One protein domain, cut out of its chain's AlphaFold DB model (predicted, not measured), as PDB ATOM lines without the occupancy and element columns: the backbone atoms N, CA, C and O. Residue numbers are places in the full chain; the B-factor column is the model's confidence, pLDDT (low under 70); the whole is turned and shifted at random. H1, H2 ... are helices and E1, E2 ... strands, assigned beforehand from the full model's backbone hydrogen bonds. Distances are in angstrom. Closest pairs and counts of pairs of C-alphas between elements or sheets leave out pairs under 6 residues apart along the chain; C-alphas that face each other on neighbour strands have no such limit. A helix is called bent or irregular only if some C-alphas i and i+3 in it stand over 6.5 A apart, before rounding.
ATOM      1  N   VAL A   7     -76.392  -0.058 -45.812       89.00
ATOM      2  CA  VAL A   7     -75.464  -1.166 -45.547       89.00
ATOM      3  C   VAL A   7     -75.165  -1.871 -46.862       89.00
ATOM      4  O   VAL A   7     -76.054  -2.446 -47.489       89.00
ATOM      5  N   ILE A   8     -73.902  -1.825 -47.283       90.31
ATOM      6  CA  ILE A   8     -73.415  -2.405 -48.535       90.31
ATOM      7  C   ILE A   8     -72.345  -3.437 -48.173       90.31
ATOM      8  O   ILE A   8     -71.211  -3.089 -47.854       90.31
ATOM      9  N   GLY A   9     -72.711  -4.719 -48.195       92.75
ATOM     10  CA  GLY A   9     -71.825  -5.787 -47.728       92.75
ATOM     11  C   GLY A   9     -71.551  -5.669 -46.225       92.75
ATOM     12  O   GLY A   9     -72.484  -5.697 -45.427       92.75
ATOM     13  N   ASP A  10     -70.278  -5.539 -45.847       94.69
ATOM     14  CA  ASP A  10     -69.820  -5.349 -44.465       94.69
ATOM     15  C   ASP A  10     -69.511  -3.878 -44.121       94.69
ATOM     16  O   ASP A  10     -68.825  -3.597 -43.132       94.69
ATOM     17  N   VAL A  11     -70.034  -2.935 -44.912       96.31
ATOM     18  CA  VAL A  11     -69.812  -1.493 -44.751       96.31
ATOM     19  C   VAL A  11     -71.129  -0.759 -44.525       96.31
ATOM     20  O   VAL A  11     -72.092  -0.955 -45.264       96.31
ATOM     21  N   ILE A  12     -71.157   0.124 -43.527       95.81
ATOM     22  CA  ILE A  12     -72.255   1.067 -43.291       95.81
ATOM     23  C   ILE A  12     -71.849   2.475 -43.736       95.81
ATOM     24  O   ILE A  12     -70.741   2.923 -43.431       95.81
ATOM     25  N   VAL A  13     -72.733   3.175 -44.450       94.75
ATOM     26  CA  VAL A  13     -72.467   4.502 -45.027       94.75
ATOM     27  C   VAL A  13     -73.386   5.551 -44.410       94.75
ATOM     28  O   VAL A  13     -74.610   5.456 -44.464       94.75
ATOM     29  N   CYS A  14     -72.786   6.588 -43.827       91.94
ATOM     30  CA  CYS A  14     -73.502   7.728 -43.276       91.94
ATOM     31  C   CYS A  14     -74.190   8.518 -44.404       91.94
ATOM     32  O   CYS A  14     -73.495   9.045 -45.276       91.94
ATOM     33  N   PRO A  15     -75.519   8.712 -44.359       89.31
ATOM     34  CA  PRO A  15     -76.243   9.379 -45.440       89.31
ATOM     35  C   PRO A  15     -75.978  10.890 -45.486       89.31
ATOM     36  O   PRO A  15     -76.199  11.530 -46.509       89.31
ATOM     37  N   LEU A  16     -75.496  11.477 -44.385       88.00
ATOM     38  CA  LEU A  16     -75.291  12.919 -44.287       88.00
ATOM     39  C   LEU A  16     -73.987  13.370 -44.952       88.00
ATOM     40  O   LEU A  16     -73.991  14.339 -45.706       88.00
ATOM     41  N   HIS A  17     -72.881  12.677 -44.667       89.81
ATOM     42  CA  HIS A  17     -71.553  13.085 -45.136       89.81
ATOM     43  C   HIS A  17     -70.834  12.020 -45.972       89.81
ATOM     44  O   HIS A  17     -69.699  12.222 -46.395       89.81
ATOM     45  N   GLY A  18     -71.447  10.857 -46.193       92.31
ATOM     46  CA  GLY A  18     -70.833   9.757 -46.937       92.31
ATOM     47  C   GLY A  18     -69.688   9.048 -46.211       92.31
ATOM     48  O   GLY A  18     -69.015   8.233 -46.829       92.31
ATOM     49  N   SER A  19     -69.431   9.338 -44.929       95.12
ATOM     50  CA  SER A  19     -68.428   8.583 -44.168       95.12
ATOM     51  C   SER A  19     -68.826   7.110 -44.078       95.12
ATOM     52  O   SER A  19     -69.992   6.816 -43.808       95.12
ATOM     53  N   SER A  20     -67.875   6.203 -44.270       96.56
ATOM     54  CA  SER A  20     -68.120   4.761 -44.338       96.56
ATOM     55  C   SER A  20     -67.311   4.012 -43.278       96.56
ATOM     56  O   SER A  20     -66.204   4.421 -42.916       96.56
ATOM     57  N   PHE A  21     -67.881   2.930 -42.744       97.88
ATOM     58  CA  PHE A  21     -67.287   2.183 -41.636       97.88
ATOM     59  C   PHE A  21     -67.503   0.684 -41.781       97.88
ATOM     60  O   PHE A  21     -68.574   0.249 -42.208       97.88
ATOM     61  N   LYS A  22     -66.526  -0.114 -41.352       97.69
ATOM     62  CA  LYS A  22     -66.672  -1.571 -41.294       97.69
ATOM     63  C   LYS A  22     -67.577  -1.974 -40.131       97.69
ATOM     64  O   LYS A  22     -67.288  -1.639 -38.984       97.69
ATOM     65  N   VAL A  23     -68.639  -2.733 -40.389       94.69
ATOM     66  CA  VAL A  23     -69.653  -3.061 -39.363       94.69
ATOM     67  C   VAL A  23     -69.127  -3.968 -38.245       94.69
ATOM     68  O   VAL A  23     -69.674  -3.967 -37.147       94.69
ATOM     69  N   THR A  24     -68.063  -4.732 -38.505       93.88
ATOM     70  CA  THR A  24     -67.495  -5.699 -37.550       93.88
ATOM     71  C   THR A  24     -66.408  -5.119 -36.654       93.88
ATOM     72  O   THR A  24     -66.238  -5.586 -35.533       93.88
ATOM     73  N   THR A  25     -65.660  -4.121 -37.129       96.31
ATOM     74  CA  THR A  25     -64.529  -3.528 -36.391       96.31
ATOM     75  C   THR A  25     -64.752  -2.065 -36.028       96.31
ATOM     76  O   THR A  25     -64.016  -1.525 -35.207       96.31
ATOM     77  N   GLY A  26     -65.745  -1.412 -36.639       96.88
ATOM     78  CA  GLY A  26     -65.985   0.023 -36.502       96.88
ATOM     79  C   GLY A  26     -64.936   0.882 -37.211       96.88
ATOM     80  O   GLY A  26     -64.964   2.104 -37.081       96.88
ATOM     81  N   GLU A  27     -64.008   0.271 -37.949       98.06
ATOM     82  CA  GLU A  27     -62.934   0.964 -38.656       98.06
ATOM     83  C   GLU A  27     -63.499   1.973 -39.658       98.06
ATOM     84  O   GLU A  27     -64.349   1.629 -40.480       98.06
ATOM     85  N   LEU A  28     -63.015   3.212 -39.578       97.56
ATOM     86  CA  LEU A  28     -63.292   4.269 -40.541       97.56
ATOM     87  C   LEU A  28     -62.603   3.958 -41.877       97.56
ATOM     88  O   LEU A  28     -61.378   3.849 -41.922       97.56
ATOM     89  N   LEU A  29     -63.381   3.886 -42.956       97.06
ATOM     90  CA  LEU A  29     -62.879   3.633 -44.310       97.06
ATOM     91  C   LEU A  29     -62.790   4.948 -45.102       97.06
ATOM     92  O   LEU A  29     -61.695   5.366 -45.477       97.06
ATOM     93  N   ASP A  30     -63.913   5.655 -45.261       95.75
ATOM     94  CA  ASP A  30     -63.986   6.960 -45.930       95.75
ATOM     95  C   ASP A  30     -64.497   8.050 -44.988       95.75
ATOM     96  O   ASP A  30     -65.391   7.824 -44.172       95.75
ATOM     97  N   TRP A  31     -63.971   9.271 -45.128       95.94
ATOM     98  CA  TRP A  31     -64.296  10.395 -44.246       95.94
ATOM     99  C   TRP A  31     -64.878  11.584 -45.005       95.94
ATOM    100  O   TRP A  31     -64.166  12.249 -45.756       95.94
ATOM    101  N   CYS A  32     -66.157  11.868 -44.754       94.38
ATOM    102  CA  CYS A  32     -66.866  13.047 -45.244       94.38
ATOM    103  C   CYS A  32     -66.730  13.267 -46.766       94.38
ATOM    104  O   CYS A  32     -66.405  14.360 -47.214       94.38
ATOM    105  N   VAL A  33     -66.954  12.237 -47.583       94.19
ATOM    106  CA  VAL A  33     -66.818  12.328 -49.053       94.19
ATOM    107  C   VAL A  33     -67.983  13.058 -49.739       94.19
ATOM    108  O   VAL A  33     -67.881  13.416 -50.912       94.19
ATOM    109  N   SER A  34     -69.079  13.295 -49.015       92.25
ATOM    110  CA  SER A  34     -70.308  13.912 -49.518       92.25
ATOM    111  C   SER A  34     -70.768  15.072 -48.619       92.25
ATOM    112  O   SER A  34     -70.533  15.035 -47.411       92.25
ATOM    113  N   PRO A  35     -71.438  16.104 -49.160       91.00
ATOM    114  CA  PRO A  35     -71.512  16.435 -50.582       91.00
ATOM    115  C   PRO A  35     -70.116  16.730 -51.152       91.00
ATOM    116  O   PRO A  35     -69.240  17.157 -50.396       91.00
ATOM    117  N   PRO A  36     -69.876  16.541 -52.461       90.38
ATOM    118  CA  PRO A  36     -68.589  16.869 -53.066       90.38
ATOM    119  C   PRO A  36     -68.140  18.289 -52.703       90.38
ATOM    120  O   PRO A  36     -68.956  19.208 -52.638       90.38
ATOM    121  N   VAL A  37     -66.838  18.470 -52.470       86.19
ATOM    122  CA  VAL A  37     -66.203  19.717 -51.990       86.19
ATOM    123  C   VAL A  37     -66.572  20.095 -50.549       86.19
ATOM    124  O   VAL A  37     -65.674  20.317 -49.744       86.19
ATOM    125  N   ILE A  38     -67.856  20.133 -50.191       89.06
ATOM    126  CA  ILE A  38     -68.323  20.584 -48.869       89.06
ATOM    127  C   ILE A  38     -67.989  19.562 -47.779       89.06
ATOM    128  O   ILE A  38     -67.440  19.931 -46.743       89.06
ATOM    129  N   GLY A  39     -68.271  18.282 -48.028       88.38
ATOM    130  CA  GLY A  39     -67.987  17.185 -47.107       88.38
ATOM    131  C   GLY A  39     -66.523  17.174 -46.663       88.38
ATOM    132  O   GLY A  39     -66.270  17.267 -45.459       88.38
ATOM    133  N   PRO A  40     -65.545  17.167 -47.591       91.25
ATOM    134  CA  PRO A  40     -64.136  17.163 -47.219       91.25
ATOM    135  C   PRO A  40     -63.733  18.363 -46.356       91.25
ATOM    136  O   PRO A  40     -62.943  18.199 -45.430       91.25
ATOM    137  N   LEU A  41     -64.306  19.550 -46.595       92.19
ATOM    138  CA  LEU A  41     -64.057  20.735 -45.766       92.19
ATOM    139  C   LEU A  41     -64.615  20.571 -44.348       92.19
ATOM    140  O   LEU A  41     -63.929  20.898 -43.381       92.19
ATOM    141  N   THR A  42     -65.820  20.016 -44.203       87.94
ATOM    142  CA  THR A  42     -66.359  19.637 -42.886       87.94
ATOM    143  C   THR A  42     -65.467  18.595 -42.207       87.94
ATOM    144  O   THR A  42     -65.187  18.698 -41.014       87.94
ATOM    145  N   GLY A  43     -64.942  17.637 -42.971       90.44
ATOM    146  CA  GLY A  43     -64.030  16.611 -42.475       90.44
ATOM    147  C   GLY A  43     -62.674  17.134 -41.982       90.44
ATOM    148  O   GLY A  43     -62.004  16.411 -41.248       90.44
ATOM    149  N   LEU A  44     -62.270  18.360 -42.340       92.62
ATOM    150  CA  LEU A  44     -61.041  18.992 -41.832       92.62
ATOM    151  C   LEU A  44     -61.197  19.574 -40.422       92.62
ATOM    152  O   LEU A  44     -60.205  19.706 -39.711       92.62
ATOM    153  N   ILE A  45     -62.418  19.944 -40.026       93.31
ATOM    154  CA  ILE A  45     -62.698  20.558 -38.716       93.31
ATOM    155  C   ILE A  45     -63.281  19.566 -37.706       93.31
ATOM    156  O   ILE A  45     -63.318  19.856 -36.513       93.31
ATOM    157  N   VAL A  46     -63.743  18.403 -38.173       91.81
ATOM    158  CA  VAL A  46     -64.256  17.321 -37.329       91.81
ATOM    159  C   VAL A  46     -63.202  16.228 -37.214       91.81
ATOM    160  O   VAL A  46     -62.664  15.755 -38.212       91.81
ATOM    161  N   GLU A  47     -62.933  15.801 -35.984       93.50
ATOM    162  CA  GLU A  47     -61.991  14.722 -35.708       93.50
ATOM    163  C   GLU A  47     -62.454  13.391 -36.321       93.50
ATOM    164  O   GLU A  47     -63.606  12.969 -36.160       93.50
ATOM    165  N   LYS A  48     -61.523  12.709 -36.997       94.88
ATOM    166  CA  LYS A  48     -61.717  11.341 -37.476       94.88
ATOM    167  C   LYS A  48     -61.761  10.387 -36.295       94.88
ATOM    168  O   LYS A  48     -60.860  10.379 -35.464       94.88
ATOM    169  N   LYS A  49     -62.762   9.515 -36.278       93.62
ATOM    170  CA  LYS A  49     -62.885   8.466 -35.268       93.62
ATOM    171  C   LYS A  49     -63.469   7.201 -35.866       93.62
ATOM    172  O   LYS A  49     -64.320   7.271 -36.749       93.62
ATOM    173  N   ASN A  50     -63.029   6.067 -35.336       96.75
ATOM    174  CA  ASN A  50     -63.700   4.790 -35.539       96.75
ATOM    175  C   ASN A  50     -65.030   4.778 -34.771       96.75
ATOM    176  O   ASN A  50     -65.213   5.521 -33.800       96.75
ATOM    177  N   LEU A  51     -65.957   3.932 -35.208       95.00
ATOM    178  CA  LEU A  51     -67.196   3.673 -34.488       95.00
ATOM    179  C   LEU A  51     -66.982   2.654 -33.372       95.00
ATOM    180  O   LEU A  51     -66.121   1.780 -33.440       95.00
ATOM    181  N   LEU A  52     -67.815   2.774 -32.343       92.19
ATOM    182  CA  LEU A  52     -67.918   1.786 -31.283       92.19
ATOM    183  C   LEU A  52     -68.636   0.551 -31.834       92.19
ATOM    184  O   LEU A  52     -69.691   0.677 -32.458       92.19
ATOM    185  N   VAL A  53     -68.066  -0.625 -31.592       93.88
ATOM    186  CA  VAL A  53     -68.709  -1.907 -31.886       93.88
ATOM    187  C   VAL A  53     -69.233  -2.486 -30.584       93.88
ATOM    188  O   VAL A  53     -68.552  -2.444 -29.560       93.88
ATOM    189  N   PHE A  54     -70.447  -3.019 -30.634       93.19
ATOM    190  CA  PHE A  54     -71.083  -3.676 -29.503       93.19
ATOM    191  C   PHE A  54     -71.018  -5.185 -29.691       93.19
ATOM    192  O   PHE A  54     -71.192  -5.688 -30.803       93.19
ATOM    193  N   GLU A  55     -70.782  -5.908 -28.602       92.31
ATOM    194  CA  GLU A  55     -70.890  -7.360 -28.620       92.31
ATOM    195  C   GLU A  55     -72.357  -7.743 -28.816       92.31
ATOM    196  O   GLU A  55     -73.251  -7.226 -28.141       92.31
ATOM    197  N   VAL A  56     -72.601  -8.637 -29.769       92.38
ATOM    198  CA  VAL A  56     -73.936  -9.119 -30.103       92.38
ATOM    199  C   VAL A  56     -73.968 -10.631 -30.040       92.38
ATOM    200  O   VAL A  56     -73.007 -11.308 -30.411       92.38
ATOM    201  N   ARG A  57     -75.095 -11.170 -29.591       90.12
ATOM    202  CA  ARG A  57     -75.350 -12.608 -29.597       90.12
ATOM    203  C   ARG A  57     -76.781 -12.885 -30.012       90.12
ATOM    204  O   ARG A  57     -77.659 -12.043 -29.855       90.12
ATOM    205  N   GLN A  58     -77.021 -14.095 -30.490       90.62
ATOM    206  CA  GLN A  58     -78.374 -14.623 -30.565       90.62
ATOM    207  C   GLN A  58     -78.715 -15.282 -29.224       90.62
ATOM    208  O   GLN A  58     -77.890 -16.024 -28.677       90.62
ATOM    209  N   GLY A  59     -79.904 -15.009 -28.689       84.19
ATOM    210  CA  GLY A  59     -80.431 -15.675 -27.501       84.19
ATOM    211  C   GLY A  59     -80.351 -17.191 -27.688       84.19
ATOM    212  O   GLY A  59     -80.827 -17.721 -28.689       84.19
ATOM    213  N   GLY A  60     -79.666 -17.871 -26.763       75.69
ATOM    214  CA  GLY A  60     -79.288 -19.281 -26.909       75.69
ATOM    215  C   GLY A  60     -80.467 -20.261 -26.890       75.69
ATOM    216  O   GLY A  60     -81.627 -19.875 -26.878       75.69
ATOM    217  N   PHE A  61     -80.163 -21.559 -26.809       67.25
ATOM    218  CA  PHE A  61     -81.131 -22.668 -26.912       67.25
ATOM    219  C   PHE A  61     -82.330 -22.610 -25.937       67.25
ATOM    220  O   PHE A  61     -83.384 -23.159 -26.233       67.25
ATOM    221  N   LEU A  62     -82.173 -21.951 -24.783       73.00
ATOM    222  CA  LEU A  62     -83.233 -21.720 -23.784       73.00
ATOM    223  C   LEU A  62     -83.694 -20.250 -23.721       73.00
ATOM    224  O   LEU A  62     -84.508 -19.899 -22.871       73.00
ATOM    225  N   GLY A  63     -83.113 -19.385 -24.554       69.69
ATOM    226  CA  GLY A  63     -83.439 -17.964 -24.654       69.69
ATOM    227  C   GLY A  63     -84.592 -17.700 -25.624       69.69
ATOM    228  O   GLY A  63     -85.205 -18.624 -26.154       69.69
ATOM    229  N   SER A  64     -84.884 -16.423 -25.874       75.94
ATOM    230  CA  SER A  64     -85.996 -16.005 -26.739       75.94
ATOM    231  C   SER A  64     -85.739 -16.196 -28.240       75.94
ATOM    232  O   SER A  64     -86.664 -16.070 -29.036       75.94
ATOM    233  N   GLY A  65     -84.498 -16.503 -28.638       85.31
ATOM    234  CA  GLY A  65     -84.064 -16.522 -30.038       85.31
ATOM    235  C   GLY A  65     -83.825 -15.130 -30.639       85.31
ATOM    236  O   GLY A  65     -83.424 -15.046 -31.802       85.31
ATOM    237  N   ASP A  66     -84.028 -14.065 -29.856       89.94
ATOM    238  CA  ASP A  66     -83.815 -12.676 -30.265       89.94
ATOM    239  C   ASP A  66     -82.327 -12.336 -30.419       89.94
ATOM    240  O   ASP A  66     -81.444 -13.016 -29.892       89.94
ATOM    241  N   VAL A  67     -82.043 -11.240 -31.125       91.56
ATOM    242  CA  VAL A  67     -80.707 -10.633 -31.143       91.56
ATOM    243  C   VAL A  67     -80.551  -9.760 -29.904       91.56
ATOM    244  O   VAL A  67     -81.305  -8.811 -29.696       91.56
ATOM    245  N   GLU A  68     -79.544 -10.067 -29.097       91.00
ATOM    246  CA  GLU A  68     -79.201  -9.337 -27.883       91.00
ATOM    247  C   GLU A  68     -77.903  -8.552 -28.095       91.00
ATOM    248  O   GLU A  68     -76.941  -9.061 -28.679       91.00
ATOM    249  N   VAL A  69     -77.868  -7.314 -27.597       92.44
ATOM    250  CA  VAL A  69     -76.709  -6.415 -27.679       92.44
ATOM    251  C   VAL A  69     -76.212  -6.123 -26.269       92.44
ATOM    252  O   VAL A  69     -76.988  -5.697 -25.410       92.44
ATOM    253  N   LEU A  70     -74.921  -6.331 -26.022       91.19
ATOM    254  CA  LEU A  70     -74.294  -5.995 -24.751       91.19
ATOM    255  C   LEU A  70     -74.069  -4.481 -24.667       91.19
ATOM    256  O   LEU A  70     -73.277  -3.915 -25.420       91.19
ATOM    257  N   VAL A  71     -74.758  -3.823 -23.732       90.12
ATOM    258  CA  VAL A  71     -74.650  -2.377 -23.496       90.12
ATOM    259  C   VAL A  71     -74.221  -2.125 -22.054       90.12
ATOM    260  O   VAL A  71     -74.887  -2.571 -21.120       90.12
ATOM    261  N   ASP A  72     -73.139  -1.370 -21.860       87.62
ATOM    262  CA  ASP A  72     -72.751  -0.892 -20.532       87.62
ATOM    263  C   ASP A  72     -73.658   0.266 -20.094       87.62
ATOM    264  O   ASP A  72     -73.485   1.425 -20.477       87.62
ATOM    265  N   THR A  73     -74.634  -0.047 -19.244       88.56
ATOM    266  CA  THR A  73     -75.568   0.937 -18.688       88.56
ATOM    267  C   THR A  73     -74.921   1.885 -17.674       88.56
ATOM    268  O   THR A  73     -75.523   2.902 -17.326       88.56
ATOM    269  N   ASN A  74     -73.710   1.586 -17.191       89.19
ATOM    270  CA  ASN A  74     -72.959   2.425 -16.255       89.19
ATOM    271  C   ASN A  74     -71.926   3.328 -16.945       89.19
ATOM    272  O   ASN A  74     -71.337   4.172 -16.265       89.19
ATOM    273  N   ALA A  75     -71.738   3.223 -18.267       85.00
ATOM    274  CA  ALA A  75     -70.693   3.938 -19.006       85.00
ATOM    275  C   ALA A  75     -70.689   5.456 -18.745       85.00
ATOM    276  O   ALA A  75     -69.642   6.047 -18.481       85.00
ATOM    277  N   LYS A  76     -71.871   6.091 -18.731       84.94
ATOM    278  CA  LYS A  76     -72.008   7.522 -18.405       84.94
ATOM    279  C   LYS A  76     -71.527   7.832 -16.985       84.94
ATOM    280  O   LYS A  76     -70.762   8.770 -16.784       84.94
ATOM    281  N   LYS A  77     -71.959   7.034 -16.006       85.38
ATOM    282  CA  LYS A  77     -71.582   7.210 -14.597       85.38
ATOM    283  C   LYS A  77     -70.072   7.051 -14.412       85.38
ATOM    284  O   LYS A  77     -69.471   7.831 -13.683       85.38
ATOM    285  N   ALA A  78     -69.468   6.071 -15.086       86.56
ATOM    286  CA  ALA A  78     -68.028   5.844 -15.055       86.56
ATOM    287  C   ALA A  78     -67.245   7.006 -15.692       86.56
ATOM    288  O   ALA A  78     -66.278   7.483 -15.101       86.56
ATOM    289  N   TYR A  79     -67.693   7.507 -16.849       83.62
ATOM    290  CA  TYR A  79     -67.083   8.658 -17.524       83.62
ATOM    291  C   TYR A  79     -67.133   9.933 -16.666       83.62
ATOM    292  O   TYR A  79     -66.142  10.649 -16.545       83.62
ATOM    293  N   GLU A  80     -68.275  10.204 -16.032       87.25
ATOM    294  CA  GLU A  80     -68.480  11.421 -15.239       87.25
ATOM    295  C   GLU A  80     -67.870  11.358 -13.829       87.25
ATOM    296  O   GLU A  80     -67.757  12.392 -13.171       87.25
ATOM    297  N   ALA A  81     -67.458  10.179 -13.348       85.38
ATOM    298  CA  ALA A  81     -66.991   9.986 -11.972       85.38
ATOM    299  C   ALA A  81     -65.860  10.958 -11.577       85.38
ATOM    300  O   ALA A  81     -65.887  11.531 -10.489       85.38
ATOM    301  N   TRP A  82     -64.906  11.201 -12.482       77.69
ATOM    302  CA  TRP A  82     -63.779  12.114 -12.257       77.69
ATOM    303  C   TRP A  82     -64.193  13.583 -12.164       77.69
ATOM    304  O   TRP A  82     -63.656  14.321 -11.340       77.69
ATOM    305  N   TYR A  83     -65.160  14.006 -12.982       79.12
ATOM    306  CA  TYR A  83     -65.706  15.363 -12.931       79.12
ATOM    307  C   TYR A  83     -66.398  15.616 -11.591       79.12
ATOM    308  O   TYR A  83     -66.137  16.625 -10.935       79.12
ATOM    309  N   TRP A  84     -67.245  14.675 -11.165       77.44
ATOM    310  CA  TRP A  84     -67.964  14.790  -9.900       77.44
ATOM    311  C   TRP A  84     -67.022  14.769  -8.703       77.44
ATOM    312  O   TRP A  84     -67.213  15.574  -7.797       77.44
ATOM    313  N   LYS A  85     -65.977  13.934  -8.734       76.31
ATOM    314  CA  LYS A  85     -64.914  13.968  -7.727       76.31
ATOM    315  C   LYS A  85     -64.266  15.354  -7.666       76.31
ATOM    316  O   LYS A  85     -64.370  16.022  -6.651       76.31
ATOM    317  N   GLY A  86     -63.738  15.862  -8.781       76.31
ATOM    318  CA  GLY A  86     -63.088  17.179  -8.799       76.31
ATOM    319  C   GLY A  86     -63.988  18.333  -8.332       76.31
ATOM    320  O   GLY A  86     -63.519  19.251  -7.661       76.31
ATOM    321  N   LEU A  87     -65.288  18.287  -8.642       77.94
ATOM    322  CA  LEU A  87     -66.258  19.271  -8.157       77.94
ATOM    323  C   LEU A  87     -66.480  19.176  -6.635       77.94
ATOM    324  O   LEU A  87     -66.609  20.207  -5.975       77.94
ATOM    325  N   LEU A  88     -66.543  17.964  -6.082       73.88
ATOM    326  CA  LEU A  88     -66.711  17.732  -4.645       73.88
ATOM    327  C   LEU A  88     -65.447  18.107  -3.861       73.88
ATOM    328  O   LEU A  88     -65.556  18.804  -2.845       73.88
ATOM    329  N   ASP A  89     -64.272  17.758  -4.388       73.88
ATOM    330  CA  ASP A  89     -62.959  18.130  -3.850       73.88
ATOM    331  C   ASP A  89     -62.825  19.659  -3.786       73.88
ATOM    332  O   ASP A  89     -62.488  20.228  -2.746       73.88
ATOM    333  N   ALA A  90     -63.183  20.360  -4.871       70.81
ATOM    334  CA  ALA A  90     -63.135  21.822  -4.938       70.81
ATOM    335  C   ALA A  90     -64.119  22.519  -3.978       70.81
ATOM    336  O   ALA A  90     -63.896  23.669  -3.598       70.81
ATOM    337  N   GLN A  91     -65.203  21.849  -3.577       73.75
ATOM    338  CA  GLN A  91     -66.166  22.367  -2.598       73.75
ATOM    339  C   GLN A  91     -65.792  22.036  -1.145       73.75
ATOM    340  O   GLN A  91     -66.527  22.438  -0.241       73.75
ATOM    341  N   GLY A  92     -64.698  21.299  -0.909       64.88
ATOM    342  CA  GLY A  92     -64.337  20.802   0.422       64.88
ATOM    343  C   GLY A  92     -65.380  19.841   1.004       64.88
ATOM    344  O   GLY A  92     -65.491  19.724   2.221       64.88
TER     345      GLY A  92
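Overview. This is residues 7 to 92 of the 99 residues of the protein "Hypothetical protein" of Symbiodinium pilosum (UniProt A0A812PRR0). Picture a flat, wide V: at its point is the thin two-stranded hairpin E4 and E5, one arm holds the small three-stranded sheet of E1, E2 and E3 with H1 beyond it, and the other arm is the helix H2, which stands free. There is no common core; residues 46 to 55 run from H1 down to the hairpin at the point. The 86 printed residues hold two named helices and five named strands, in the order E1 E2 E3 H1 E4 E5 H2; the class is mixed, helices and strands, with under half of the residues, 39, in named elements. The larger sheet has the order E1, E2, E3 and both sheets are antiparallel. The whole is extended, with a radius of gyration of the C-alphas of 19.1 A, and spans 54 by 47 by 17 A.

Along the chain. Find C-alpha 11 at (-69.812, -1.493, -44.751), where E1, residues 11 to 13, begins. E2 is residues 20 to 22 and E3 residues 28 to 30. H1, residues 38 to 45, is 11.6 A long. Look next for E4, residues 56 to 58, with C-alpha 56 at (-73.936, -9.119, -30.103), and E5, residues 67 to 69. H2, residues 75 to 90, runs 24.0 A to C-alpha 90 at (-63.135, 21.822, -4.938). It is irregular, with C-alphas 79 and 82 at 7.1 A, and has a kink of 36 degrees near residue 82.

Arrangement. Begin with the meander E1 E2 E3, each strand the antiparallel neighbour of the one before. In the hairpin E1 and E2, directions 155 degrees apart, find N 12 and O 21 at 2.9 A. In the hairpin E2 and E3, at 142 degrees, N 20 and O 30 are 3.0 A apart. Residues 7 to 8 pair antiparallel with residues 11 to 12 of E1. H1 and H2 are not on this sheet. In the hairpin E4 and E5, at 153 degrees, N 68 and O 57 are 2.8 A apart, within hydrogen-bond range. H1 and H2 are apart, as are E4 and H2. Of the O i to N i+4 pairs, 3 of 4 in H1 and 10 of 12 in H2 are within range.

Size, cuts and confidence. The C-alphas of Gly 9 and Gly 92, the two farthest apart, are 55.5 A apart. Residues 73 to 92 stand free, of which 75 to 90 belong to H2; the body without them spans 53 by 24 by 15 A. The printed part has no cut, and no link is long. The mean pLDDT of the printed part is 88.4, and residues 61, 63 and 92 are under 70.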